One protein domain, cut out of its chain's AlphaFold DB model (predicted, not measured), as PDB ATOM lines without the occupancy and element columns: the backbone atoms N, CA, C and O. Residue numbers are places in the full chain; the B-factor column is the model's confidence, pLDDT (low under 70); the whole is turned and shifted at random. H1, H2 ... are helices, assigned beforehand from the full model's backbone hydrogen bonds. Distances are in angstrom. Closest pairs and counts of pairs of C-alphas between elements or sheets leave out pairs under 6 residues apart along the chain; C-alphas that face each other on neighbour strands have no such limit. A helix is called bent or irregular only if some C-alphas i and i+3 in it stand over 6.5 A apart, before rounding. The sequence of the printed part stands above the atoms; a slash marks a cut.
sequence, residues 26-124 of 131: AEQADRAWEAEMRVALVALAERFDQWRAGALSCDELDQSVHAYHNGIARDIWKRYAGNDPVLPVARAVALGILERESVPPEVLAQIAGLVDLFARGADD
ATOM      1  N   ALA A  26      27.325  11.397  -8.410       95.69
ATOM      2  CA  ALA A  26      26.271  12.405  -8.523       95.69
ATOM      3  C   ALA A  26      25.505  12.280  -9.852       95.69
ATOM      4  O   ALA A  26      24.284  12.214  -9.848       95.69
ATOM      5  N   GLU A  27      26.212  12.113 -10.974       97.25
ATOM      6  CA  GLU A  27      25.582  11.880 -12.282       97.25
ATOM      7  C   GLU A  27      24.719  10.607 -12.295       97.25
ATOM      8  O   GLU A  27      23.662  10.578 -12.921       97.25
ATOM      9  N   GLN A  28      25.144   9.542 -11.605       98.06
ATOM     10  CA  GLN A  28      24.323   8.334 -11.485       98.06
ATOM     11  C   GLN A  28      23.128   8.542 -10.553       98.06
ATOM     12  O   GLN A  28      22.080   7.952 -10.798       98.06
ATOM     13  N   ALA A  29      23.265   9.367  -9.515       97.25
ATOM     14  CA  ALA A  29      22.171   9.698  -8.613       97.25
ATOM     15  C   ALA A  29      21.075  10.480  -9.348       97.25
ATOM     16  O   ALA A  29      19.909  10.129  -9.217       97.25
ATOM     17  N   ASP A  30      21.442  11.443 -10.198       96.75
ATOM     18  CA  ASP A  30      20.481  12.178 -11.031       96.75
ATOM     19  C   ASP A  30      19.738  11.240 -11.996       96.75
ATOM     20  O   ASP A  30      18.513  11.294 -12.117       96.75
ATOM     21  N   ARG A  31      20.468  10.322 -12.652       97.94
ATOM     22  CA  ARG A  31      19.871   9.304 -13.537       97.94
ATOM     23  C   ARG A  31      18.917   8.378 -12.789       97.94
ATOM     24  O   ARG A  31      17.850   8.056 -13.304       97.94
ATOM     25  N   ALA A  32      19.314   7.928 -11.604       97.56
ATOM     26  CA  ALA A  32      18.512   7.039 -10.781       97.56
ATOM     27  C   ALA A  32      17.251   7.744 -10.257       97.56
ATOM     28  O   ALA A  32      16.165   7.175 -10.334       97.56
ATOM     29  N   TRP A  33      17.366   9.003  -9.825       97.31
ATOM     30  CA  TRP A  33      16.227   9.829  -9.428       97.31
ATOM     31  C   TRP A  33      15.208   9.979 -10.562       97.31
ATOM     32  O   TRP A  33      14.022   9.723 -10.357       97.31
ATOM     33  N   GLU A  34      15.668  10.329 -11.766       97.44
ATOM     34  CA  GLU A  34      14.814  10.473 -12.952       97.44
ATOM     35  C   GLU A  34      14.126   9.146 -13.317       97.44
ATOM     36  O   GLU A  34      12.942   9.126 -13.651       97.44
ATOM     37  N   ALA A  35      14.844   8.023 -13.224       97.25
ATOM     38  CA  ALA A  35      14.281   6.700 -13.478       97.25
ATOM     39  C   ALA A  35      13.205   6.317 -12.444       97.25
ATOM     40  O   ALA A  35      12.127   5.866 -12.831       97.25
ATOM     41  N   GLU A  36      13.437   6.556 -11.147       96.81
ATOM     42  CA  GLU A  36      12.432   6.317 -10.097       96.81
ATOM     43  C   GLU A  36      11.199   7.212 -10.267       96.81
ATOM     44  O   GLU A  36      10.065   6.734 -10.176       96.81
ATOM     45  N   MET A  37      11.407   8.499 -10.561       96.94
ATOM     46  CA  MET A  37      10.327   9.438 -10.879       96.94
ATOM     47  C   MET A  37       9.503   8.958 -12.068       96.94
ATOM     48  O   MET A  37       8.274   8.964 -12.007       96.94
ATOM     49  N   ARG A  38      10.162   8.497 -13.134       97.19
ATOM     50  CA  ARG A  38       9.492   7.969 -14.322       97.19
ATOM     51  C   ARG A  38       8.613   6.770 -13.997       97.19
ATOM     52  O   ARG A  38       7.466   6.760 -14.426       97.19
ATOM     53  N   VAL A  39       9.118   5.794 -13.242       95.88
ATOM     54  CA  VAL A  39       8.328   4.619 -12.831       95.88
ATOM     55  C   VAL A  39       7.085   5.055 -12.051       95.88
ATOM     56  O   VAL A  39       5.972   4.655 -12.387       95.88
ATOM     57  N   ALA A  40       7.256   5.939 -11.064       96.38
ATOM     58  CA  ALA A  40       6.148   6.439 -10.254       96.38
ATOM     59  C   ALA A  40       5.106   7.220 -11.078       96.38
ATOM     60  O   ALA A  40       3.902   7.059 -10.884       96.38
ATOM     61  N   LEU A  41       5.561   8.052 -12.019       97.94
ATOM     62  CA  LEU A  41       4.691   8.839 -12.891       97.94
ATOM     63  C   LEU A  41       3.956   7.984 -13.924       97.94
ATOM     64  O   LEU A  41       2.799   8.274 -14.214       97.94
ATOM     65  N   VAL A  42       4.589   6.937 -14.461       98.19
ATOM     66  CA  VAL A  42       3.929   5.976 -15.362       98.19
ATOM     67  C   VAL A  42       2.794   5.262 -14.629       98.19
ATOM     68  O   VAL A  42       1.674   5.244 -15.131       98.19
ATOM     69  N   ALA A  43       3.038   4.785 -13.404       96.94
ATOM     70  CA  ALA A  43       1.995   4.161 -12.590       96.94
ATOM     71  C   ALA A  43       0.831   5.126 -12.286       96.94
ATOM     72  O   ALA A  43      -0.334   4.732 -12.314       96.94
ATOM     73  N   LEU A  44       1.117   6.410 -12.029       98.31
ATOM     74  CA  LEU A  44       0.067   7.417 -11.861       98.31
ATOM     75  C   LEU A  44      -0.697   7.671 -13.172       98.31
ATOM     76  O   LEU A  44      -1.920   7.793 -13.147       98.31
ATOM     77  N   ALA A  45      -0.006   7.734 -14.312       98.62
ATOM     78  CA  ALA A  45      -0.630   7.931 -15.618       98.62
ATOM     79  C   ALA A  45      -1.625   6.807 -15.957       98.62
ATOM     80  O   ALA A  45      -2.724   7.090 -16.427       98.62
ATOM     81  N   GLU A  46      -1.309   5.554 -15.620       98.50
ATOM     82  CA  GLU A  46      -2.241   4.429 -15.779       98.50
ATOM     83  C   GLU A  46      -3.543   4.623 -14.980       98.50
ATOM     84  O   GLU A  46      -4.618   4.241 -15.444       98.50
ATOM     85  N   ARG A  47      -3.494   5.277 -13.809       98.50
ATOM     86  CA  ARG A  47      -4.710   5.628 -13.048       98.50
ATOM     87  C   ARG A  47      -5.561   6.663 -13.778       98.50
ATOM     88  O   ARG A  47      -6.784   6.531 -13.808       98.50
ATOM     89  N   PHE A  48      -4.939   7.654 -14.418       98.69
ATOM     90  CA  PHE A  48      -5.662   8.589 -15.287       98.69
ATOM     91  C   PHE A  48      -6.315   7.867 -16.472       98.69
ATOM     92  O   PHE A  48      -7.438   8.204 -16.848       98.69
ATOM     93  N   ASP A  49      -5.649   6.868 -17.050       98.69
ATOM     94  CA  ASP A  49      -6.199   6.067 -18.151       98.69
ATOM     95  C   ASP A  49      -7.417   5.252 -17.702       98.69
ATOM     96  O   ASP A  49      -8.452   5.270 -18.372       98.69
ATOM     97  N   GLN A  50      -7.336   4.615 -16.532       98.69
ATOM     98  CA  GLN A  50      -8.448   3.877 -15.922       98.69
ATOM     99  C   GLN A  50      -9.647   4.788 -15.626       98.69
ATOM    100  O   GLN A  50     -10.784   4.433 -15.939       98.69
ATOM    101  N   TRP A  51      -9.408   5.986 -15.088       98.69
ATOM    102  CA  TRP A  51     -10.460   6.982 -14.866       98.69
ATOM    103  C   TRP A  51     -11.124   7.427 -16.174       98.69
ATOM    104  O   TRP A  51     -12.351   7.431 -16.273       98.69
ATOM    105  N   ARG A  52     -10.341   7.721 -17.223       98.62
ATOM    106  CA  ARG A  52     -10.884   8.081 -18.549       98.62
ATOM    107  C   ARG A  52     -11.717   6.961 -19.171       98.62
ATOM    108  O   ARG A  52     -12.664   7.247 -19.898       98.62
ATOM    109  N   ALA A  53     -11.378   5.707 -18.882       98.56
ATOM    110  CA  ALA A  53     -12.149   4.537 -19.294       98.56
ATOM    111  C   ALA A  53     -13.397   4.278 -18.421       98.56
ATOM    112  O   ALA A  53     -14.149   3.347 -18.704       98.56
ATOM    113  N   GLY A  54     -13.627   5.074 -17.370       98.25
ATOM    114  CA  GLY A  54     -14.735   4.908 -16.425       98.25
ATOM    115  C   GLY A  54     -14.536   3.776 -15.413       98.25
ATOM    116  O   GLY A  54     -15.486   3.414 -14.725       98.25
ATOM    117  N   ALA A  55     -13.328   3.211 -15.323       98.38
ATOM    118  CA  ALA A  55     -12.990   2.146 -14.379       98.38
ATOM    119  C   ALA A  55     -12.625   2.672 -12.980       98.38
ATOM    120  O   ALA A  55     -12.634   1.899 -12.029       98.38
ATOM    121  N   LEU A  56     -12.317   3.968 -12.859       98.25
ATOM    122  CA  LEU A  56     -12.143   4.665 -11.585       98.25
ATOM    123  C   LEU A  56     -13.077   5.870 -11.514       98.25
ATOM    124  O   LEU A  56     -13.323   6.546 -12.514       98.25
ATOM    125  N   SER A  57     -13.550   6.163 -10.311       98.62
ATOM    126  CA  SER A  57     -14.225   7.412  -9.972       98.62
ATOM    127  C   SER A  57     -13.237   8.578  -9.829       98.62
ATOM    128  O   SER A  57     -12.020   8.394  -9.743       98.62
ATOM    129  N   CYS A  58     -13.763   9.807  -9.785       98.31
ATOM    130  CA  CYS A  58     -12.947  10.991  -9.509       98.31
ATOM    131  C   CYS A  58     -12.288  10.928  -8.122       98.31
ATOM    132  O   CYS A  58     -11.127  11.304  -8.006       98.31
ATOM    133  N   ASP A  59     -12.991  10.423  -7.101       98.50
ATOM    134  CA  ASP A  59     -12.461  10.316  -5.734       98.50
ATOM    135  C   ASP A  59     -11.297   9.313  -5.642       98.50
ATOM    136  O   ASP A  59     -10.327   9.544  -4.921       98.50
ATOM    137  N   GLU A  60     -11.353   8.205  -6.388       98.50
ATOM    138  CA  GLU A  60     -10.261   7.218  -6.448       98.50
ATOM    139  C   GLU A  60      -9.031   7.756  -7.195       98.50
ATOM    140  O   GLU A  60      -7.886   7.510  -6.792       98.50
ATOM    141  N   LEU A  61      -9.246   8.520  -8.272       98.62
ATOM    142  CA  LEU A  61      -8.157   9.200  -8.968       98.62
ATOM    143  C   LEU A  61      -7.512  10.271  -8.075       98.62
ATOM    144  O   LEU A  61      -6.286  10.329  -7.990       98.62
ATOM    145  N   ASP A  62      -8.314  11.083  -7.386       98.50
ATOM    146  CA  ASP A  62      -7.832  12.126  -6.474       98.50
ATOM    147  C   ASP A  62      -6.989  11.535  -5.331       98.50
ATOM    148  O   ASP A  62      -5.867  11.980  -5.075       98.50
ATOM    149  N   GLN A  63      -7.444  10.426  -4.735       98.19
ATOM    150  CA  GLN A  63      -6.658   9.668  -3.755       98.19
ATOM    151  C   GLN A  63      -5.332   9.158  -4.331       98.19
ATOM    152  O   GLN A  63      -4.301   9.238  -3.660       98.19
ATOM    153  N   SER A  64      -5.325   8.674  -5.577       98.00
ATOM    154  CA  SER A  64      -4.100   8.217  -6.249       98.00
ATOM    155  C   SER A  64      -3.101   9.361  -6.456       98.00
ATOM    156  O   SER A  64      -1.903   9.199  -6.210       98.00
ATOM    157  N   VAL A  65      -3.586  10.546  -6.841       98.25
ATOM    158  CA  VAL A  65      -2.768  11.764  -6.966       98.25
ATOM    159  C   VAL A  65      -2.207  12.182  -5.605       98.25
ATOM    160  O   VAL A  65      -1.013  12.481  -5.493       98.25
ATOM    161  N   HIS A  66      -3.025  12.152  -4.551       97.69
ATOM    162  CA  HIS A  66      -2.587  12.453  -3.189       97.69
ATOM    163  C   HIS A  66      -1.539  11.463  -2.668       97.69
ATOM    164  O   HIS A  66      -0.537  11.894  -2.091       97.69
ATOM    165  N   ALA A  67      -1.726  10.163  -2.899       96.94
ATOM    166  CA  ALA A  67      -0.772   9.124  -2.518       96.94
ATOM    167  C   ALA A  67       0.573   9.299  -3.238       96.94
ATOM    168  O   ALA A  67       1.632   9.230  -2.607       96.94
ATOM    169  N   TYR A  68       0.540   9.609  -4.539       97.50
ATOM    170  CA  TYR A  68       1.744   9.937  -5.298       97.50
ATOM    171  C   TYR A  68       2.459  11.162  -4.717       97.50
ATOM    172  O   TYR A  68       3.650  11.093  -4.414       97.50
ATOM    173  N   HIS A  69       1.750  12.279  -4.535       93.81
ATOM    174  CA  HIS A  69       2.375  13.539  -4.136       93.81
ATOM    175  C   HIS A  69       2.930  13.498  -2.705       93.81
ATOM    176  O   HIS A  69       4.074  13.889  -2.465       93.81
ATOM    177  N   ASN A  70       2.134  13.008  -1.751       92.88
ATOM    178  CA  ASN A  70       2.481  13.056  -0.330       92.88
ATOM    179  C   ASN A  70       3.351  11.880   0.124       92.88
ATOM    180  O   ASN A  70       4.096  12.031   1.097       92.88
ATOM    181  N   GLY A  71       3.251  10.739  -0.560       94.75
ATOM    182  CA  GLY A  71       4.024   9.532  -0.280       94.75
ATOM    183  C   GLY A  71       5.172   9.369  -1.265       94.75
ATOM    184  O   GLY A  71       6.299   9.777  -0.991       94.75
ATOM    185  N   ILE A  72       4.871   8.802  -2.433       94.50
ATOM    186  CA  ILE A  72       5.870   8.269  -3.372       94.50
ATOM    187  C   ILE A  72       6.887   9.335  -3.803       94.50
ATOM    188  O   ILE A  72       8.094   9.159  -3.628       94.50
ATOM    189  N   ALA A  73       6.417  10.469  -4.328       94.19
ATOM    190  CA  ALA A  73       7.285  11.543  -4.804       94.19
ATOM    191  C   ALA A  73       8.108  12.157  -3.667       94.19
ATOM    192  O   ALA A  73       9.290  12.464  -3.836       94.19
ATOM    193  N   ARG A  74       7.500  12.288  -2.484       94.12
ATOM    194  CA  ARG A  74       8.169  12.803  -1.290       94.12
ATOM    195  C   ARG A  74       9.283  11.874  -0.819       94.12
ATOM    196  O   ARG A  74      10.345  12.360  -0.433       94.12
ATOM    197  N   ASP A  75       9.067  10.567  -0.838       95.12
ATOM    198  CA  ASP A  75      10.060   9.593  -0.389       95.12
ATOM    199  C   ASP A  75      11.209   9.442  -1.382       95.12
ATOM    200  O   ASP A  75      12.367   9.362  -0.966       95.12
ATOM    201  N   ILE A  76      10.920   9.520  -2.684       95.81
ATOM    202  CA  ILE A  76      11.965   9.636  -3.703       95.81
ATOM    203  C   ILE A  76      12.755  10.931  -3.477       95.81
ATOM    204  O   ILE A  76      13.977  10.883  -3.384       95.81
ATOM    205  N   TRP A  77      12.106  12.081  -3.273       93.94
ATOM    206  CA  TRP A  77      12.828  13.323  -2.982       93.94
ATOM    207  C   TRP A  77      13.740  13.195  -1.754       93.94
ATOM    208  O   TRP A  77      14.923  13.508  -1.846       93.94
ATOM    209  N   LYS A  78      13.242  12.671  -0.625       93.56
ATOM    210  CA  LYS A  78      14.052  12.481   0.595       93.56
ATOM    211  C   LYS A  78      15.291  11.623   0.343       93.56
ATOM    212  O   LYS A  78      16.342  11.899   0.913       93.56
ATOM    213  N   ARG A  79      15.164  10.590  -0.495       94.25
ATOM    214  CA  ARG A  79      16.252   9.660  -0.824       94.25
ATOM    215  C   ARG A  79      17.400  10.345  -1.571       94.25
ATOM    216  O   ARG A  79      18.552  10.001  -1.330       94.25
ATOM    217  N   TYR A  80      17.094  11.313  -2.433       94.38
ATOM    218  CA  TYR A  80      18.080  11.980  -3.297       94.38
ATOM    219  C   TYR A  80      18.440  13.409  -2.863       94.38
ATOM    220  O   TYR A  80      19.443  13.943  -3.318       94.38
ATOM    221  N   ALA A  81      17.678  14.030  -1.958       89.38
ATOM    222  CA  ALA A  81      17.943  15.384  -1.460       89.38
ATOM    223  C   ALA A  81      19.181  15.482  -0.546       89.38
ATOM    224  O   ALA A  81      19.629  16.582  -0.220       89.38
ATOM    225  N   GLY A  82      19.715  14.346  -0.091       83.19
ATOM    226  CA  GLY A  82      20.935  14.290   0.708       83.19
ATOM    227  C   GLY A  82      22.208  14.538  -0.111       83.19
ATOM    228  O   GLY A  82      22.236  14.408  -1.327       83.19
ATOM    229  N   ASN A  83      23.310  14.834   0.585       80.25
ATOM    230  CA  ASN A  83      24.621  15.056  -0.045       80.25
ATOM    231  C   ASN A  83      25.389  13.760  -0.366       80.25
ATOM    232  O   ASN A  83      26.521  13.832  -0.849       80.25
ATOM    233  N   ASP A  84      24.826  12.593  -0.048       87.56
ATOM    234  CA  ASP A  84      25.470  11.303  -0.278       87.56
ATOM    235  C   ASP A  84      24.806  10.533  -1.432       87.56
ATOM    236  O   ASP A  84      23.761   9.913  -1.235       87.56
ATOM    237  N   PRO A  85      25.417  10.525  -2.629       92.62
ATOM    238  CA  PRO A  85      24.901   9.781  -3.770       92.62
ATOM    239  C   PRO A  85      25.185   8.269  -3.702       92.62
ATOM    240  O   PRO A  85      24.671   7.525  -4.530       92.62
ATOM    241  N   VAL A  86      26.010   7.780  -2.766       94.69
ATOM    242  CA  VAL A  86      26.459   6.373  -2.747       94.69
ATOM    243  C   VAL A  86      25.301   5.412  -2.482       94.69
ATOM    244  O   VAL A  86      25.077   4.485  -3.261       94.69
ATOM    245  N   LEU A  87      24.559   5.640  -1.395       93.75
ATOM    246  CA  LEU A  87      23.414   4.814  -1.007       93.75
ATOM    247  C   LEU A  87      22.291   4.775  -2.060       93.75
ATOM    248  O   LEU A  87      21.902   3.669  -2.444       93.75
ATOM    249  N   PRO A  88      21.766   5.914  -2.558       95.25
ATOM    250  CA  PRO A  88      20.680   5.890  -3.535       95.25
ATOM    251  C   PRO A  88      21.079   5.211  -4.850       95.25
ATOM    252  O   PRO A  88      20.298   4.426  -5.384       95.25
ATOM    253  N   VAL A  89      22.309   5.426  -5.335       97.12
ATOM    254  CA  VAL A  89      22.799   4.762  -6.555       97.12
ATOM    255  C   VAL A  89      22.925   3.252  -6.352       97.12
ATOM    256  O   VAL A  89      22.518   2.489  -7.224       97.12
ATOM    257  N   ALA A  90      23.444   2.802  -5.204       96.38
ATOM    258  CA  ALA A  90      23.529   1.375  -4.890       96.38
ATOM    259  C   ALA A  90      22.150   0.704  -4.888       96.38
ATOM    260  O   ALA A  90      21.975  -0.337  -5.521       96.38
ATOM    261  N   ARG A  91      21.164   1.333  -4.239       95.44
ATOM    262  CA  ARG A  91      19.780   0.847  -4.222       95.44
ATOM    263  C   ARG A  91      19.188   0.785  -5.628       95.44
ATOM    264  O   ARG A  91      18.603  -0.227  -5.990       95.44
ATOM    265  N   ALA A  92      19.335   1.847  -6.418       96.12
ATOM    266  CA  ALA A  92      18.770   1.897  -7.764       96.12
ATOM    267  C   ALA A  92      19.348   0.813  -8.686       96.12
ATOM    268  O   ALA A  92      18.613   0.244  -9.489       96.12
ATOM    269  N   VAL A  93      20.638   0.491  -8.547       97.50
ATOM    270  CA  VAL A  93      21.260  -0.621  -9.282       97.50
ATOM    271  C   VAL A  93      20.768  -1.977  -8.772       97.50
ATOM    272  O   VAL A  93      20.492  -2.856  -9.582       97.50
ATOM    273  N   ALA A  94      20.647  -2.157  -7.454       96.19
ATOM    274  CA  ALA A  94      20.174  -3.412  -6.866       96.19
ATOM    275  C   ALA A  94      18.741  -3.755  -7.292       96.19
ATOM    276  O   ALA A  94      18.462  -4.894  -7.639       96.19
ATOM    277  N   LEU A  95      17.860  -2.754  -7.332       94.25
ATOM    278  CA  LEU A  95      16.455  -2.912  -7.718       94.25
ATOM    279  C   LEU A  95      16.228  -2.882  -9.240       94.25
ATOM    280  O   LEU A  95      15.088  -2.808  -9.688       94.25
ATOM    281  N   GLY A  96      17.291  -2.844 -10.049       95.19
ATOM    282  CA  GLY A  96      17.187  -2.803 -11.511       95.19
ATOM    283  C   GLY A  96      16.601  -1.509 -12.094       95.19
ATOM    284  O   GLY A  96      16.404  -1.424 -13.303       95.19
ATOM    285  N   ILE A  97      16.363  -0.481 -11.273       95.31
ATOM    286  CA  ILE A  97      15.923   0.851 -11.722       95.31
ATOM    287  C   ILE A  97      16.988   1.482 -12.623       95.31
ATOM    288  O   ILE A  97      16.677   2.122 -13.628       95.31
ATOM    289  N   LEU A  98      18.256   1.307 -12.249       96.00
ATOM    290  CA  LEU A  98      19.397   1.673 -13.068       96.00
ATOM    291  C   LEU A  98      20.089   0.398 -13.545       96.00
ATOM    292  O   LEU A  98      20.663  -0.338 -12.745       96.00
ATOM    293  N   GLU A  99      20.067   0.163 -14.856       95.38
ATOM    294  CA  GLU A  99      20.719  -0.996 -15.461       95.38
ATOM    295  C   GLU A  99      22.216  -0.994 -15.129       95.38
ATOM    296  O   GLU A  99      22.928  -0.020 -15.412       95.38
ATOM    297  N   ARG A 100      22.690  -2.091 -14.531       95.06
ATOM    298  CA  ARG A 100      24.054  -2.239 -14.011       95.06
ATOM    299  C   ARG A 100      25.096  -1.986 -15.099       95.06
ATOM    300  O   ARG A 100      26.095  -1.314 -14.852       95.06
ATOM    301  N   GLU A 101      24.845  -2.475 -16.304       94.94
ATOM    302  CA  GLU A 101      25.704  -2.375 -17.485       94.94
ATOM    303  C   GLU A 101      25.863  -0.925 -17.962       94.94
ATOM    304  O   GLU A 101      26.883  -0.569 -18.556       94.94
ATOM    305  N   SER A 102      24.892  -0.062 -17.651       94.62
ATOM    306  CA  SER A 102      24.909   1.363 -17.992       94.62
ATOM    307  C   SER A 102      25.686   2.230 -16.986       94.62
ATOM    308  O   SER A 102      25.803   3.447 -17.176       94.62
ATOM    309  N   VAL A 103      26.199   1.637 -15.901       96.94
ATOM    310  CA  VAL A 103      26.905   2.336 -14.820       96.94
ATOM    311  C   VAL A 103      28.422   2.227 -15.006       96.94
ATOM    312  O   VAL A 103      28.946   1.133 -15.230       96.94
ATOM    313  N   PRO A 104      29.185   3.331 -14.854       96.75
ATOM    314  CA  PRO A 104      30.637   3.293 -14.974       96.75
ATOM    315  C   PRO A 104      31.286   2.226 -14.067       96.75
ATOM    316  O   PRO A 104      30.976   2.161 -12.873       96.75
ATOM    317  N   PRO A 105      32.263   1.440 -14.563       95.44
ATOM    318  CA  PRO A 105      32.860   0.342 -13.800       95.44
ATOM    319  C   PRO A 105      33.526   0.750 -12.477       95.44
ATOM    320  O   PRO A 105      33.659  -0.097 -11.590       95.44
ATOM    321  N   GLU A 106      33.985   2.003 -12.366       94.19
ATOM    322  CA  GLU A 106      34.550   2.590 -11.142       94.19
ATOM    323  C   GLU A 106      33.473   2.916 -10.095       94.19
ATOM    324  O   GLU A 106      33.699   2.699  -8.908       94.19
ATOM    325  N   VAL A 107      32.280   3.333 -10.533       96.12
ATOM    326  CA  VAL A 107      31.118   3.522  -9.653       96.12
ATOM    327  C   VAL A 107      30.634   2.170  -9.142       96.12
ATOM    328  O   VAL A 107      30.520   2.002  -7.933       96.12
ATOM    329  N   LEU A 108      30.449   1.186 -10.031       96.31
ATOM    330  CA  LEU A 108      30.006  -0.164  -9.652       96.31
ATOM    331  C   LEU A 108      30.895  -0.800  -8.583       96.31
ATOM    332  O   LEU A 108      30.393  -1.411  -7.650       96.31
ATOM    333  N   ALA A 109      32.214  -0.652  -8.702       94.75
ATOM    334  CA  ALA A 109      33.123  -1.195  -7.700       94.75
ATOM    335  C   ALA A 109      32.997  -0.494  -6.347       94.75
ATOM    336  O   ALA A 109      33.042  -1.162  -5.319       94.75
ATOM    337  N   GLN A 110      32.796   0.825  -6.347       95.12
ATOM    338  CA  GLN A 110      32.616   1.607  -5.128       95.12
ATOM    339  C   GLN A 110      31.338   1.225  -4.363       95.12
ATOM    340  O   GLN A 110      31.330   1.298  -3.137       95.12
ATOM    341  N   ILE A 111      30.277   0.829  -5.074       95.50
ATOM    342  CA  ILE A 111      28.958   0.524  -4.492       95.50
ATOM    343  C   ILE A 111      28.665  -0.975  -4.349       95.50
ATOM    344  O   ILE A 111      27.633  -1.322  -3.787       95.50
ATOM    345  N   ALA A 112      29.536  -1.867  -4.835       94.19
ATOM    346  CA  ALA A 112      29.243  -3.299  -4.975       94.19
ATOM    347  C   ALA A 112      28.702  -3.951  -3.692       94.19
ATOM    348  O   ALA A 112      27.664  -4.600  -3.733       94.19
ATOM    349  N   GLY A 113      29.344  -3.713  -2.544       91.81
ATOM    350  CA  GLY A 113      28.895  -4.294  -1.273       91.81
ATOM    351  C   GLY A 113      27.519  -3.798  -0.811       91.81
ATOM    352  O   GLY A 113      26.794  -4.538  -0.159       91.81
ATOM    353  N   LEU A 114      27.140  -2.566  -1.169       93.50
ATOM    354  CA  LEU A 114      25.806  -2.030  -0.886       93.50
ATOM    355  C   LEU A 114      24.764  -2.572  -1.865       93.50
ATOM    356  O   LEU A 114      23.639  -2.829  -1.459       93.50
ATOM    357  N   VAL A 115      25.137  -2.772  -3.132       94.00
ATOM    358  CA  VAL A 115      24.260  -3.413  -4.122       94.00
ATOM    359  C   VAL A 115      23.890  -4.821  -3.658       94.00
ATOM    360  O   VAL A 115      22.712  -5.154  -3.632       94.00
ATOM    361  N   ASP A 116      24.875  -5.608  -3.218       91.62
ATOM    362  CA  ASP A 116      24.640  -6.965  -2.714       91.62
ATOM    363  C   ASP A 116      23.774  -6.967  -1.442       91.62
ATOM    364  O   ASP A 116      22.950  -7.859  -1.256       91.62
ATOM    365  N   LEU A 117      23.946  -5.969  -0.565       90.25
ATOM    366  CA  LEU A 117      23.120  -5.804   0.635       90.25
ATOM    367  C   LEU A 117      21.656  -5.522   0.278       90.25
ATOM    368  O   LEU A 117      20.766  -6.157   0.834       90.25
ATOM    369  N   PHE A 118      21.409  -4.584  -0.638       89.62
ATOM    370  CA  PHE A 118      20.051  -4.236  -1.056       89.62
ATOM    371  C   PHE A 118      19.372  -5.353  -1.846       89.62
ATOM    372  O   PHE A 118      18.172  -5.530  -1.687       89.62
ATOM    373  N   ALA A 119      20.117  -6.107  -2.659       86.38
ATOM    374  CA  ALA A 119      19.563  -7.240  -3.396       86.38
ATOM    375  C   ALA A 119      19.018  -8.317  -2.442       86.38
ATOM    376  O   ALA A 119      17.893  -8.758  -2.610       86.38
ATOM    377  N   ARG A 120      19.765  -8.653  -1.381       80.69
ATOM    378  CA  ARG A 120      19.324  -9.644  -0.380       80.69
ATOM    379  C   ARG A 120      18.088  -9.210   0.402       80.69
ATOM    380  O   ARG A 120      17.277 -10.049   0.742       80.69
ATOM    381  N   GLY A 121      17.964  -7.916   0.701       67.81
ATOM    382  CA  GLY A 121      16.785  -7.394   1.395       67.81
ATOM    383  C   GLY A 121      15.540  -7.308   0.510       67.81
ATOM    384  O   GLY A 121      14.441  -7.315   1.040       67.81
ATOM    385  N   ALA A 122      15.697  -7.227  -0.816       60.12
ATOM    386  CA  ALA A 122      14.567  -7.281  -1.743       60.12
ATOM    387  C   ALA A 122      13.995  -8.705  -1.866       60.12
ATOM    388  O   ALA A 122      12.787  -8.848  -1.985       60.12
ATOM    389  N   ASP A 123      14.852  -9.731  -1.778       54.56
ATOM    390  CA  ASP A 123      14.427 -11.137  -1.808       54.56
ATOM    391  C   ASP A 123      13.578 -11.520  -0.571       54.56
ATOM    392  O   ASP A 123      12.699 -12.370  -0.675       54.56
ATOM    393  N   ASP A 124      13.810 -10.879   0.585       49.03
ATOM    394  CA  ASP A 124      13.079 -11.152   1.836       49.03
ATOM    395  C   ASP A 124      11.669 -10.506   1.864       49.03
ATOM    396  O   ASP A 124      10.750 -11.062   2.464       49.03
TER     397      ASP A 124
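This is residues 26 to 124 of the 131 residues of an uncharacterized protein of Candidatus Thiodictyon syntrophicum (UniProt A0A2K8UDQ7). A long helical hairpin, H1 and H2 side by side, has a small head at its open end, where H3 packs on the first turns of H1 and the kinked H4 crosses H3. H2 is bent but runs nearly straight, its arms H2a and H2b at 17 degrees. The printed part has 99 residues with four named helices, H1, H2, H3, H4 in chain order, and no named strand; the class is all helix. It is loose, with a radius of gyration of the C-alphas of 16.1 A, and elongated, spanning 49 by 26 by 25 A.

Start with H1, residues 26 to 52. Arm H2a, residues 58 to 70, forms a hairpin with it at a shallow tilt of 10 degrees, opposite ways; their closest C-alphas, Arg 47 and Leu 61, are 6.4 A apart. Arm H2b, residues 73 to 80, touches H1, closest at the C-alphas of Trp 33 and Tyr 80, 6.8 A. H3, residues 86 to 94, touches residues 28 to 32 of H1 at a steep tilt of 53 degrees, the C-alphas of Ala 29 and Val 89 being closest at 5.4 A. H4, residues 105 to 124, touches H3 at 63 degrees, a steep tilt, with the C-alphas of Ala 90 and Val 115 closest at 4.9 A; H1 and H4 are apart. Every O i to N i+4 pair is within hydrogen-bond range in H2a, H2b and H3, against 22 of 23 in H1 and 13 of 16 in H4.

Find C-alpha 26 at (26.271, 12.405, -8.523); from there H1 runs 38.7 A. By its hydrogen bonds H2 was assigned as one helix, residues 58 to 80, but C-alphas 70 and 73 are 6.7 A apart; H2a measures 18.1 A, H2b 10.9 A. H3 measures 12.3 A. H4 is irregular, with C-alphas 110 and 113 8.0 A apart and a kink of 62 degrees near residue 112; it spans 27.7 A and ends at C-alpha 124, (13.079, -11.152, 1.836).

Look to Gly 54 and Glu 106 for the two C-alphas farthest apart, 49.6 A. The printed part has no cut, and no link is long. Confidence is low, under pLDDT 70, at residues 121 to 124.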